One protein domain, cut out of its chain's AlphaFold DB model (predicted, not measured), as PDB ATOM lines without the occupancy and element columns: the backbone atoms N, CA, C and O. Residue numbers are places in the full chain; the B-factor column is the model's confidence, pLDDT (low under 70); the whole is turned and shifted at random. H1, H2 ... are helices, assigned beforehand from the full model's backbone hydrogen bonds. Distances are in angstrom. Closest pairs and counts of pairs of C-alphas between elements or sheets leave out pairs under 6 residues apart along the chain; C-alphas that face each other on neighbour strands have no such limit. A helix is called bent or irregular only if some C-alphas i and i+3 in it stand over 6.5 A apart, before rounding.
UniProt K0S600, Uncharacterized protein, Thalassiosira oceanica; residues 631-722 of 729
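Overview. This is residues 631 to 722 of the 729 residues of an uncharacterized protein of Thalassiosira oceanica (UniProt K0S600). A long bent helix, H5, runs along one side of the domain with H1 beside both its arms, while H2 crosses its second arm, H5b. The short helix H3 lies near the middle between two long loops, residues 655 to 675 and 680 to 694, and the short H4 lies farther out, just before H5. The printed part has 92 residues with five named helices, H1 to H5 in order, and no named strand; the class is all helix. It is compact, with a radius of gyration of the C-alphas of 12.5 A and spans of 36 by 28 by 23 A.

Along the chain. Find C-alpha 631 at (40.996, 21.972, 36.900); from there H1 runs 18.5 A to residue 642, irregular where C-alphas 635 and 638 are 7.3 A apart. Next come H2, residues 648 to 654, 10.0 A; H3, residues 676 to 679; and H4, residues 695 to 699. H5, residues 702 to 721, was assigned as one helix by its hydrogen bonds but is bent: C-alphas 711 and 714 are 7.0 A apart. Its arms are H5a, residues 702 to 711, 14.4 A, and H5b, residues 714 to 721, 10.6 A, ending at C-alpha 721 (24.014, 29.747, 46.021).

Arrangement. Look first at H1: with residues 631 to 635 alone it touches H5a, the closest C-alphas being those of Phe 632 and Cys 709, 6.6 A apart, at a shallow tilt of 30 degrees, the same way. H1 also touches H5b, closest at the C-alphas of Leu 639 and Leu 720, 6.1 A. H2 touches H5b, closest at the C-alphas of Ile 651 and Gly 715, 4.7 A, only just about perpendicular at 73 degrees. H3 is close to H2 but not clearly touching, as H4 is to H5a; the closest C-alphas are those of Ile 648 and Asn 677, 5.9 A, and of Ile 698 and Arg 705, 7.0 A. Every O i to N i+4 pair is within hydrogen-bond range in H2, H4, H5a and H5b, and 6 of 8 are in H1; H3 is too short for such a pair, but its 1 O i to N i+3 pair is within range.

Size, cuts and confidence. The two C-alphas farthest apart, those of Ile 667 and Arg 722, are 35.9 A apart. The printed part has no cut; the links H2 to H3 and H3 to H4 are long. No printed residue has a pLDDT under 70.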
ATOM      1  N   ASP A 631      42.163  21.242  37.431       93.25
ATOM      2  CA  ASP A 631      40.996  21.972  36.900       93.25
ATOM      3  C   ASP A 631      39.668  21.555  37.561       93.25
ATOM      4  O   ASP A 631      38.879  22.403  37.984       93.25
ATOM      5  N   PHE A 632      39.419  20.245  37.693       95.19
ATOM      6  CA  PHE A 632      38.195  19.738  38.323       95.19
ATOM      7  C   PHE A 632      38.213  19.976  39.831       95.19
ATOM      8  O   PHE A 632      37.189  20.338  40.409       95.19
ATOM      9  N   LYS A 633      39.381  19.817  40.463       94.12
ATOM     10  CA  LYS A 633      39.565  20.099  41.889       94.12
ATOM     11  C   LYS A 633      39.265  21.567  42.202       94.12
ATOM     12  O   LYS A 633      38.483  21.831  43.109       94.12
ATOM     13  N   ALA A 634      39.806  22.500  41.419       95.00
ATOM     14  CA  ALA A 634      39.586  23.934  41.586       95.00
ATOM     15  C   ALA A 634      38.105  24.315  41.427       95.00
ATOM     16  O   ALA A 634      37.586  25.114  42.203       95.00
ATOM     17  N   LEU A 635      37.406  23.708  40.460       96.75
ATOM     18  CA  LEU A 635      35.978  23.947  40.257       96.75
ATOM     19  C   LEU A 635      35.117  23.398  41.408       96.75
ATOM     20  O   LEU A 635      34.154  24.044  41.817       96.75
ATOM     21  N   LEU A 636      35.430  22.202  41.914       95.75
ATOM     22  CA  LEU A 636      34.559  21.459  42.830       95.75
ATOM     23  C   LEU A 636      34.884  21.661  44.313       95.75
ATOM     24  O   LEU A 636      34.033  21.386  45.157       95.75
ATOM     25  N   GLU A 637      36.071  22.158  44.661       94.88
ATOM     26  CA  GLU A 637      36.489  22.330  46.056       94.88
ATOM     27  C   GLU A 637      35.517  23.181  46.900       94.88
ATOM     28  O   GLU A 637      35.154  22.735  47.995       94.88
ATOM     29  N   PRO A 638      35.014  24.345  46.434       95.50
ATOM     30  CA  PRO A 638      34.026  25.108  47.196       95.50
ATOM     31  C   PRO A 638      32.734  24.313  47.418       95.50
ATOM     32  O   PRO A 638      32.139  24.365  48.498       95.50
ATOM     33  N   LEU A 639      32.311  23.539  46.409       94.00
ATOM     34  CA  LEU A 639      31.112  22.710  46.488       94.00
ATOM     35  C   LEU A 639      31.294  21.575  47.488       94.00
ATOM     36  O   LEU A 639      30.397  21.351  48.289       94.00
ATOM     37  N   TYR A 640      32.443  20.901  47.505       93.50
ATOM     38  CA  TYR A 640      32.706  19.812  48.447       93.50
ATOM     39  C   TYR A 640      32.892  20.284  49.890       93.50
ATOM     40  O   TYR A 640      32.501  19.556  50.800       93.50
ATOM     41  N   LYS A 641      33.377  21.514  50.125       93.12
ATOM     42  CA  LYS A 641      33.372  22.126  51.468       93.12
ATOM     43  C   LYS A 641      31.952  22.316  52.003       93.12
ATOM     44  O   LYS A 641      31.699  22.080  53.180       93.12
ATOM     45  N   LYS A 642      31.018  22.715  51.136       91.25
ATOM     46  CA  LYS A 642      29.614  22.947  51.501       91.25
ATOM     47  C   LYS A 642      28.765  21.670  51.494       91.25
ATOM     48  O   LYS A 642      27.859  21.514  52.306       91.25
ATOM     49  N   MET A 643      29.030  20.773  50.552       91.75
ATOM     50  CA  MET A 643      28.274  19.555  50.265       91.75
ATOM     51  C   MET A 643      29.242  18.391  49.977       91.75
ATOM     52  O   MET A 643      29.438  18.021  48.816       91.75
ATOM     53  N   PRO A 644      29.806  17.742  51.014       87.12
ATOM     54  CA  PRO A 644      30.832  16.699  50.856       87.12
ATOM     55  C   PRO A 644      30.390  15.445  50.082       87.12
ATOM     56  O   PRO A 644      31.209  14.589  49.758       87.12
ATOM     57  N   LYS A 645      29.083  15.292  49.832       85.19
ATOM     58  CA  LYS A 645      28.486  14.142  49.138       85.19
ATOM     59  C   LYS A 645      27.975  14.469  47.729       85.19
ATOM     60  O   LYS A 645      27.357  13.594  47.130       85.19
ATOM     61  N   ALA A 646      28.212  15.681  47.219       89.62
ATOM     62  CA  ALA A 646      27.749  16.063  45.888       89.62
ATOM     63  C   ALA A 646      28.347  15.134  44.818       89.62
ATOM     64  O   ALA A 646      29.563  14.950  44.736       89.62
ATOM     65  N   ASN A 647      27.490  14.527  44.006       93.75
ATOM     66  CA  ASN A 647      27.888  13.696  42.874       93.75
ATOM     67  C   ASN A 647      27.553  14.396  41.546       93.75
ATOM     68  O   ASN A 647      26.894  15.436  41.524       93.75
ATOM     69  N   ILE A 648      28.009  13.836  40.422       94.69
ATOM     70  CA  ILE A 648      27.775  14.435  39.099       94.69
ATOM     71  C   ILE A 648      26.280  14.606  38.778       94.69
ATOM     72  O   ILE A 648      25.892  15.586  38.150       94.69
ATOM     73  N   GLY A 649      25.441  13.675  39.241       92.81
ATOM     74  CA  GLY A 649      23.995  13.714  39.063       92.81
ATOM     75  C   GLY A 649      23.382  14.929  39.748       92.81
ATOM     76  O   GLY A 649      22.614  15.641  39.112       92.81
ATOM     77  N   ASP A 650      23.797  15.230  40.982       92.62
ATOM     78  CA  ASP A 650      23.316  16.405  41.725       92.62
ATOM     79  C   ASP A 650      23.669  17.714  40.994       92.62
ATOM     80  O   ASP A 650      22.855  18.639  40.917       92.62
ATOM     81  N   ILE A 651      24.882  17.783  40.428       95.38
ATOM     82  CA  ILE A 651      25.381  18.948  39.682       95.38
ATOM     83  C   ILE A 651      24.573  19.144  38.393       95.38
ATOM     84  O   ILE A 651      24.104  20.251  38.131       95.38
ATOM     85  N   CYS A 652      24.367  18.082  37.609       95.00
ATOM     86  CA  CYS A 652      23.572  18.136  36.380       95.00
ATOM     87  C   CYS A 652      22.094  18.445  36.665       95.00
ATOM     88  O   CYS A 652      21.498  19.304  36.013       95.00
ATOM     89  N   GLN A 653      21.509  17.815  37.687       92.56
ATOM     90  CA  GLN A 653      20.115  18.028  38.069       92.56
ATOM     91  C   GLN A 653      19.860  19.474  38.510       92.56
ATOM     92  O   GLN A 653      18.791  20.021  38.234       92.56
ATOM     93  N   ALA A 654      20.836  20.135  39.145       92.25
ATOM     94  CA  ALA A 654      20.706  21.537  39.528       92.25
ATOM     95  C   ALA A 654      20.393  22.445  38.324       92.25
ATOM     96  O   ALA A 654      19.627  23.400  38.475       92.25
ATOM     97  N   THR A 655      20.905  22.141  37.128       90.06
ATOM     98  CA  THR A 655      20.661  22.907  35.891       90.06
ATOM     99  C   THR A 655      19.585  22.310  34.988       90.06
ATOM    100  O   THR A 655      19.336  22.868  33.927       90.06
ATOM    101  N   GLY A 656      18.944  21.202  35.376       88.62
ATOM    102  CA  GLY A 656      18.064  20.449  34.472       88.62
ATOM    103  C   GLY A 656      18.821  19.790  33.313       88.62
ATOM    104  O   GLY A 656      18.231  19.484  32.281       88.62
ATOM    105  N   SER A 657      20.131  19.595  33.472       90.56
ATOM    106  CA  SER A 657      20.963  18.840  32.538       90.56
ATOM    107  C   SER A 657      21.006  17.377  32.968       90.56
ATOM    108  O   SER A 657      20.709  17.043  34.115       90.56
ATOM    109  N   SER A 658      21.421  16.496  32.065       90.31
ATOM    110  CA  SER A 658      21.625  15.084  32.371       90.31
ATOM    111  C   SER A 658      23.074  14.677  32.052       90.31
ATOM    112  O   SER A 658      23.701  15.306  31.191       90.31
ATOM    113  N   PRO A 659      23.665  13.703  32.780       89.00
ATOM    114  CA  PRO A 659      25.065  13.306  32.594       89.00
ATOM    115  C   PRO A 659      25.409  12.775  31.194       89.00
ATOM    116  O   PRO A 659      26.567  12.832  30.796       89.00
ATOM    117  N   ASP A 660      24.425  12.277  30.451       88.38
ATOM    118  CA  ASP A 660      24.514  11.859  29.041       88.38
ATOM    119  C   ASP A 660      24.839  13.016  28.076       88.38
ATOM    120  O   ASP A 660      25.393  12.787  27.005       88.38
ATOM    121  N   ARG A 661      24.557  14.267  28.466       88.38
ATOM    122  CA  ARG A 661      24.877  15.478  27.686       88.38
ATOM    123  C   ARG A 661      26.253  16.068  27.994       88.38
ATOM    124  O   ARG A 661      26.616  17.102  27.433       88.38
ATOM    125  N   LEU A 662      27.004  15.474  28.921       92.19
ATOM    126  CA  LEU A 662      28.361  15.916  29.220       92.19
ATOM    127  C   LEU A 662      29.320  15.468  28.104       92.19
ATOM    128  O   LEU A 662      29.123  14.409  27.505       92.19
ATOM    129  N   PRO A 663      30.397  16.227  27.830       92.88
ATOM    130  CA  PRO A 663      31.442  15.747  26.930       92.88
ATOM    131  C   PRO A 663      32.034  14.443  27.480       92.88
ATOM    132  O   PRO A 663      32.059  14.237  28.693       92.88
ATOM    133  N   PHE A 664      32.536  13.564  26.620       91.56
ATOM    134  CA  PHE A 664      33.171  12.304  27.019       91.56
ATOM    135  C   PHE A 664      34.484  12.084  26.272       91.56
ATOM    136  O   PHE A 664      34.741  12.696  25.237       91.56
ATOM    137  N   LEU A 665      35.332  11.207  26.810       82.06
ATOM    138  CA  LEU A 665      36.529  10.755  26.107       82.06
ATOM    139  C   LEU A 665      36.125   9.691  25.088       82.06
ATOM    140  O   LEU A 665      35.464   8.722  25.452       82.06
ATOM    141  N   ASN A 666      36.576   9.810  23.839       78.31
ATOM    142  CA  ASN A 666      36.248   8.847  22.776       78.31
ATOM    143  C   ASN A 666      36.605   7.394  23.140       78.31
ATOM    144  O   ASN A 666      35.948   6.472  22.671       78.31
ATOM    145  N   ILE A 667      37.593   7.188  24.018       77.81
ATOM    146  CA  ILE A 667      37.988   5.865  24.533       77.81
ATOM    147  C   ILE A 667      36.849   5.205  25.332       77.81
ATOM    148  O   ILE A 667      36.678   3.991  25.277       77.81
ATOM    149  N   ALA A 668      36.018   5.993  26.018       79.06
ATOM    150  CA  ALA A 668      34.824   5.492  26.695       79.06
ATOM    151  C   ALA A 668      33.689   5.132  25.712       79.06
ATOM    152  O   ALA A 668      32.734   4.451  26.085       79.06
ATOM    153  N   GLY A 669      33.763   5.596  24.461       73.44
ATOM    154  CA  GLY A 669      32.794   5.351  23.389       73.44
ATOM    155  C   GLY A 669      31.481   6.135  23.495       73.44
ATOM    156  O   GLY A 669      30.837   6.352  22.477       73.44
ATOM    157  N   SER A 670      31.071   6.567  24.691       87.88
ATOM    158  CA  SER A 670      29.871   7.394  24.915       87.88
ATOM    159  C   SER A 670      29.902   8.083  26.287       87.88
ATOM    160  O   SER A 670      30.663   7.685  27.179       87.88
ATOM    161  N   ALA A 671      29.029   9.073  26.485       85.75
ATOM    162  CA  ALA A 671      28.811   9.707  27.786       85.75
ATOM    163  C   ALA A 671      28.272   8.718  28.833       85.75
ATOM    164  O   ALA A 671      28.754   8.687  29.964       85.75
ATOM    165  N   GLU A 672      27.353   7.825  28.451       86.31
ATOM    166  CA  GLU A 672      26.768   6.821  29.356       86.31
ATOM    167  C   GLU A 672      27.806   5.848  29.921       86.31
ATOM    168  O   GLU A 672      27.757   5.454  31.092       86.31
ATOM    169  N   LYS A 673      28.785   5.491  29.086       89.75
ATOM    170  CA  LYS A 673      29.897   4.620  29.461       89.75
ATOM    171  C   LYS A 673      30.986   5.355  30.234       89.75
ATOM    172  O   LYS A 673      31.858   4.688  30.777       89.75
ATOM    173  N   THR A 674      30.951   6.683  30.347       92.25
ATOM    174  CA  THR A 674      31.955   7.458  31.091       92.25
ATOM    175  C   THR A 674      31.595   7.546  32.574       92.25
ATOM    176  O   THR A 674      30.500   7.962  32.961       92.25
ATOM    177  N   CYS A 675      32.525   7.179  33.460       95.62
ATOM    178  CA  CYS A 675      32.335   7.382  34.891       95.62
ATOM    179  C   CYS A 675      32.743   8.804  35.291       95.62
ATOM    180  O   CYS A 675      33.829   9.030  35.820       95.62
ATOM    181  N   TYR A 676      31.856   9.780  35.102       95.38
ATOM    182  CA  TYR A 676      32.120  11.161  35.530       95.38
ATOM    183  C   TYR A 676      32.398  11.283  37.028       95.38
ATOM    184  O   TYR A 676      33.252  12.063  37.435       95.38
ATOM    185  N   ASN A 677      31.749  10.446  37.846       94.50
ATOM    186  CA  ASN A 677      32.049  10.365  39.272       94.50
ATOM    187  C   ASN A 677      33.497   9.920  39.531       94.50
ATOM    188  O   ASN A 677      34.067  10.321  40.533       94.50
ATOM    189  N   HIS A 678      34.119   9.115  38.665       94.31
ATOM    190  CA  HIS A 678      35.536   8.773  38.806       94.31
ATOM    191  C   HIS A 678      36.430   9.966  38.458       94.31
ATOM    192  O   HIS A 678      37.324  10.289  39.232       94.31
ATOM    193  N   ILE A 679      36.123  10.660  37.356       93.69
ATOM    194  CA  ILE A 679      36.861  11.841  36.871       93.69
ATOM    195  C   ILE A 679      36.928  12.943  37.939       93.69
ATOM    196  O   ILE A 679      37.967  13.573  38.117       93.69
ATOM    197  N   ILE A 680      35.839  13.141  38.685       92.38
ATOM    198  CA  ILE A 680      35.761  14.141  39.763       92.38
ATOM    199  C   ILE A 680      36.153  13.598  41.151       92.38
ATOM    200  O   ILE A 680      36.063  14.320  42.139       92.38
ATOM    201  N   GLY A 681      36.557  12.327  41.258       89.00
ATOM    202  CA  GLY A 681      36.988  11.707  42.521       89.00
ATOM    203  C   GLY A 681      35.868  11.272  43.480       89.00
ATOM    204  O   GLY A 681      36.137  10.953  44.634       89.00
ATOM    205  N   ALA A 682      34.616  11.218  43.023       87.00
ATOM    206  CA  ALA A 682      33.437  10.835  43.808       87.00
ATOM    207  C   ALA A 682      32.987   9.361  43.637       87.00
ATOM    208  O   ALA A 682      32.060   8.915  44.318       87.00
ATOM    209  N   CYS A 683      33.592   8.578  42.734       91.19
ATOM    210  CA  CYS A 683      33.191   7.185  42.497       91.19
ATOM    211  C   CYS A 683      33.636   6.259  43.641       91.19
ATOM    212  O   CYS A 683      34.826   6.105  43.899       91.19
ATOM    213  N   LYS A 684      32.673   5.591  44.292       86.62
ATOM    214  CA  LYS A 684      32.914   4.656  45.412       86.62
ATOM    215  C   LYS A 684      32.810   3.176  45.022       86.62
ATOM    216  O   LYS A 684      33.089   2.298  45.839       86.62
ATOM    217  N   PHE A 685      32.400   2.874  43.789       86.56
ATOM    218  CA  PHE A 685      32.159   1.502  43.350       86.56
ATOM    219  C   PHE A 685      33.465   0.801  42.971       86.56
ATOM    220  O   PHE A 685      34.093   1.133  41.970       86.56
ATOM    221  N   ARG A 686      33.840  -0.238  43.736       80.06
ATOM    222  CA  ARG A 686      35.020  -1.080  43.445       80.06
ATOM    223  C   ARG A 686      34.928  -1.830  42.109       80.06
ATOM    224  O   ARG A 686      35.956  -2.203  41.562       80.06
ATOM    225  N   ARG A 687      33.711  -2.069  41.614       87.94
ATOM    226  CA  ARG A 687      33.410  -2.719  40.326       87.94
ATOM    227  C   ARG A 687      32.472  -1.837  39.502       87.94
ATOM    228  O   ARG A 687      31.373  -2.246  39.143       87.94
ATOM    229  N   CYS A 688      32.865  -0.584  39.295       89.31
ATOM    230  CA  CYS A 688      32.134   0.297  38.395       89.31
ATOM    231  C   CYS A 688      32.187  -0.279  36.972       89.31
ATOM    232  O   CYS A 688      33.266  -0.589  36.477       89.31
ATOM    233  N   HIS A 689      31.032  -0.431  36.325       90.38
ATOM    234  CA  HIS A 689      30.935  -0.914  34.941       90.38
ATOM    235  C   HIS A 689      31.222   0.188  33.907       90.38
ATOM    236  O   HIS A 689      31.262  -0.082  32.711       90.38
ATOM    237  N   ARG A 690      31.379   1.437  34.362       92.62
ATOM    238  CA  ARG A 690      31.685   2.594  33.518       92.62
ATOM    239  C   ARG A 690      33.191   2.818  33.449       92.62
ATOM    240  O   ARG A 690      33.913   2.556  34.408       92.62
ATOM    241  N   TYR A 691      33.641   3.361  32.329       93.38
ATOM    242  CA  TYR A 691      35.028   3.675  32.036       93.38
ATOM    243  C   TYR A 691      35.622   4.664  33.047       93.38
ATOM    244  O   TYR A 691      35.060   5.736  33.296       93.38
ATOM    245  N   HIS A 692      36.763   4.293  33.626       94.25
ATOM    246  CA  HIS A 692      37.536   5.088  34.577       94.25
ATOM    247  C   HIS A 692      38.735   5.700  33.854       94.25
ATOM    248  O   HIS A 692      39.761   5.046  33.694       94.25
ATOM    249  N   ALA A 693      38.575   6.944  33.403       90.94
ATOM    250  CA  ALA A 693      39.638   7.661  32.715       90.94
ATOM    251  C   ALA A 693      40.838   7.906  33.635       90.94
ATOM    252  O   ALA A 693      40.665   8.362  34.768       90.94
ATOM    253  N   THR A 694      42.043   7.630  33.142       88.75
ATOM    254  CA  THR A 694      43.279   7.882  33.892       88.75
ATOM    255  C   THR A 694      43.662   9.364  33.854       88.75
ATOM    256  O   THR A 694      43.229  10.113  32.976       88.75
ATOM    257  N   ALA A 695      44.507   9.809  34.792       84.12
ATOM    258  CA  ALA A 695      45.006  11.186  34.800       84.12
ATOM    259  C   ALA A 695      45.725  11.541  33.485       84.12
ATOM    260  O   ALA A 695      45.459  12.598  32.921       84.12
ATOM    261  N   SER A 696      46.529  10.624  32.933       86.00
ATOM    262  CA  SER A 696      47.227  10.829  31.657       86.00
ATOM    263  C   SER A 696      46.275  10.946  30.461       86.00
ATOM    264  O   SER A 696      46.523  11.724  29.546       86.00
ATOM    265  N   GLU A 697      45.162  10.205  30.454       89.06
ATOM    266  CA  GLU A 697      44.141  10.303  29.396       89.06
ATOM    267  C   GLU A 697      43.392  11.636  29.444       89.06
ATOM    268  O   GLU A 697      43.082  12.225  28.409       89.06
ATOM    269  N   ILE A 698      43.123  12.121  30.656       91.81
ATOM    270  CA  ILE A 698      42.526  13.436  30.890       91.81
ATOM    271  C   ILE A 698      43.518  14.549  30.507       91.81
ATOM    272  O   ILE A 698      43.109  15.555  29.922       91.81
ATOM    273  N   GLU A 699      44.810  14.380  30.802       89.38
ATOM    274  CA  GLU A 699      45.886  15.318  30.453       89.38
ATOM    275  C   GLU A 699      46.080  15.453  28.939       89.38
ATOM    276  O   GLU A 699      46.192  16.575  28.435       89.38
ATOM    277  N   ALA A 700      46.021  14.332  28.217       88.62
ATOM    278  CA  ALA A 700      46.206  14.266  26.771       88.62
ATOM    279  C   ALA A 700      45.152  15.045  25.961       88.62
ATOM    280  O   ALA A 700      45.379  15.330  24.786       88.62
ATOM    281  N   ILE A 701      44.008  15.405  26.561       90.06
ATOM    282  CA  ILE A 701      42.916  16.110  25.872       90.06
ATOM    283  C   ILE A 701      42.509  17.379  26.647       90.06
ATOM    284  O   ILE A 701      41.491  17.388  27.345       90.06
ATOM    285  N   PRO A 702      43.258  18.493  26.512       90.38
ATOM    286  CA  PRO A 702      42.956  19.751  27.206       90.38
ATOM    287  C   PRO A 702      41.553  20.292  26.924       90.38
ATOM    288  O   PRO A 702      40.889  20.821  27.818       90.38
ATOM    289  N   GLU A 703      41.067  20.105  25.697       88.38
ATOM    290  CA  GLU A 703      39.746  20.581  25.293       88.38
ATOM    291  C   GLU A 703      38.616  19.874  26.050       88.38
ATOM    292  O   GLU A 703      37.660  20.517  26.478       88.38
ATOM    293  N   PHE A 704      38.755  18.570  26.309       93.88
ATOM    294  CA  PHE A 704      37.788  17.810  27.099       93.88
ATOM    295  C   PHE A 704      37.644  18.395  28.509       93.88
ATOM    296  O   PHE A 704      36.523  18.617  28.968       93.88
ATOM    297  N   ARG A 705      38.767  18.718  29.170       94.69
ATOM    298  CA  ARG A 705      38.761  19.339  30.506       94.69
ATOM    299  C   ARG A 705      38.050  20.684  30.490       94.69
ATOM    300  O   ARG A 705      37.157  20.920  31.301       94.69
ATOM    301  N   ARG A 706      38.401  21.538  29.525       94.88
ATOM    302  CA  ARG A 706      37.818  22.874  29.359       94.88
ATOM    303  C   ARG A 706      36.305  22.813  29.155       94.88
ATOM    304  O   ARG A 706      35.568  23.531  29.831       94.88
ATOM    305  N   VAL A 707      35.839  21.951  28.250       92.25
ATOM    306  CA  VAL A 707      34.410  21.795  27.944       92.25
ATOM    307  C   VAL A 707      33.665  21.176  29.126       92.25
ATOM    308  O   VAL A 707      32.585  21.655  29.467       92.25
ATOM    309  N   LEU A 708      34.244  20.178  29.806       95.75
ATOM    310  CA  LEU A 708      33.612  19.553  30.969       95.75
ATOM    311  C   LEU A 708      33.490  20.538  32.140       95.75
ATOM    312  O   LEU A 708      32.408  20.674  32.704       95.75
ATOM    313  N   CYS A 709      34.543  21.295  32.465       97.19
ATOM    314  CA  CYS A 709      34.475  22.347  33.486       97.19
ATOM    315  C   CYS A 709      33.419  23.407  33.144       97.19
ATOM    316  O   CYS A 709      32.635  23.798  34.009       97.19
ATOM    317  N   ARG A 710      33.353  23.839  31.876       96.12
ATOM    318  CA  ARG A 710      32.333  24.788  31.403       96.12
ATOM    319  C   ARG A 710      30.916  24.229  31.563       96.12
ATOM    320  O   ARG A 710      30.033  24.968  31.981       96.12
ATOM    321  N   ALA A 711      30.711  22.946  31.265       94.50
ATOM    322  CA  ALA A 711      29.414  22.285  31.397       94.50
ATOM    323  C   ALA A 711      28.975  22.123  32.865       94.50
ATOM    324  O   ALA A 711      27.792  22.262  33.168       94.50
ATOM    325  N   LEU A 712      29.912  21.859  33.783       96.69
ATOM    326  CA  LEU A 712      29.606  21.632  35.202       96.69
ATOM    327  C   LEU A 712      29.453  22.920  36.015       96.69
ATOM    328  O   LEU A 712      28.688  22.945  36.982       96.69
ATOM    329  N   LYS A 713      30.147  23.996  35.631       97.06
ATOM    330  CA  LYS A 713      30.192  25.253  36.389       97.06
ATOM    331  C   LYS A 713      28.812  25.831  36.756       97.06
ATOM    332  O   LYS A 713      28.628  26.145  37.930       97.06
ATOM    333  N   PRO A 714      27.815  25.907  35.853       97.12
ATOM    334  CA  PRO A 714      26.498  26.439  36.212       97.12
ATOM    335  C   PRO A 714      25.786  25.618  37.302       97.12
ATOM    336  O   PRO A 714      25.116  26.183  38.166       97.12
ATOM    337  N   GLY A 715      25.953  24.290  37.296       96.31
ATOM    338  CA  GLY A 715      25.398  23.403  38.323       96.31
ATOM    339  C   GLY A 715      26.080  23.581  39.674       96.31
ATOM    340  O   GLY A 715      25.409  23.674  40.703       96.31
ATOM    341  N   VAL A 716      27.406  23.721  39.659       97.12
ATOM    342  CA  VAL A 716      28.218  24.013  40.846       97.12
ATOM    343  C   VAL A 716      27.803  25.345  41.480       97.12
ATOM    344  O   VAL A 716      27.461  25.380  42.664       97.12
ATOM    345  N   ASP A 717      27.740  26.420  40.692       96.94
ATOM    346  CA  ASP A 717      27.382  27.765  41.165       96.94
ATOM    347  C   ASP A 717      25.940  27.801  41.728       96.94
ATOM    348  O   ASP A 717      25.655  28.430  42.757       96.94
ATOM    349  N   LYS A 718      25.014  27.047  41.120       96.00
ATOM    350  CA  LYS A 718      23.624  26.935  41.589       96.00
ATOM    351  C   LYS A 718      23.489  26.154  42.899       96.00
ATOM    352  O   LYS A 718      22.651  26.500  43.729       96.00
ATOM    353  N   LEU A 719      24.303  25.125  43.130       94.62
ATOM    354  CA  LEU A 719      24.332  24.414  44.417       94.62
ATOM    355  C   LEU A 719      24.998  25.260  45.520       94.62
ATOM    356  O   LEU A 719      24.548  25.275  46.673       94.62
ATOM    357  N   LEU A 720      26.018  26.044  45.168       95.44
ATOM    358  CA  LEU A 720      26.695  26.961  46.087       95.44
ATOM    359  C   LEU A 720      25.829  28.149  46.526       95.44
ATOM    360  O   LEU A 720      25.936  28.570  47.674       95.44
ATOM    361  N   SER A 721      24.922  28.636  45.683       93.94
ATOM    362  CA  SER A 721      24.014  29.747  46.021       93.94
ATOM    363  C   SER A 721      22.788  29.339  46.853       93.94
ATOM    364  O   SER A 721      22.127  30.191  47.448       93.94
ATOM    365  N   ARG A 722      22.475  28.040  46.967       88.31
ATOM    366  CA  ARG A 722      21.320  27.569  47.757       88.31
ATOM    367  C   ARG A 722      21.534  27.718  49.263       88.31
ATOM    368  O   ARG A 722      22.537  27.254  49.793       88.31
TER     369      ARG A 722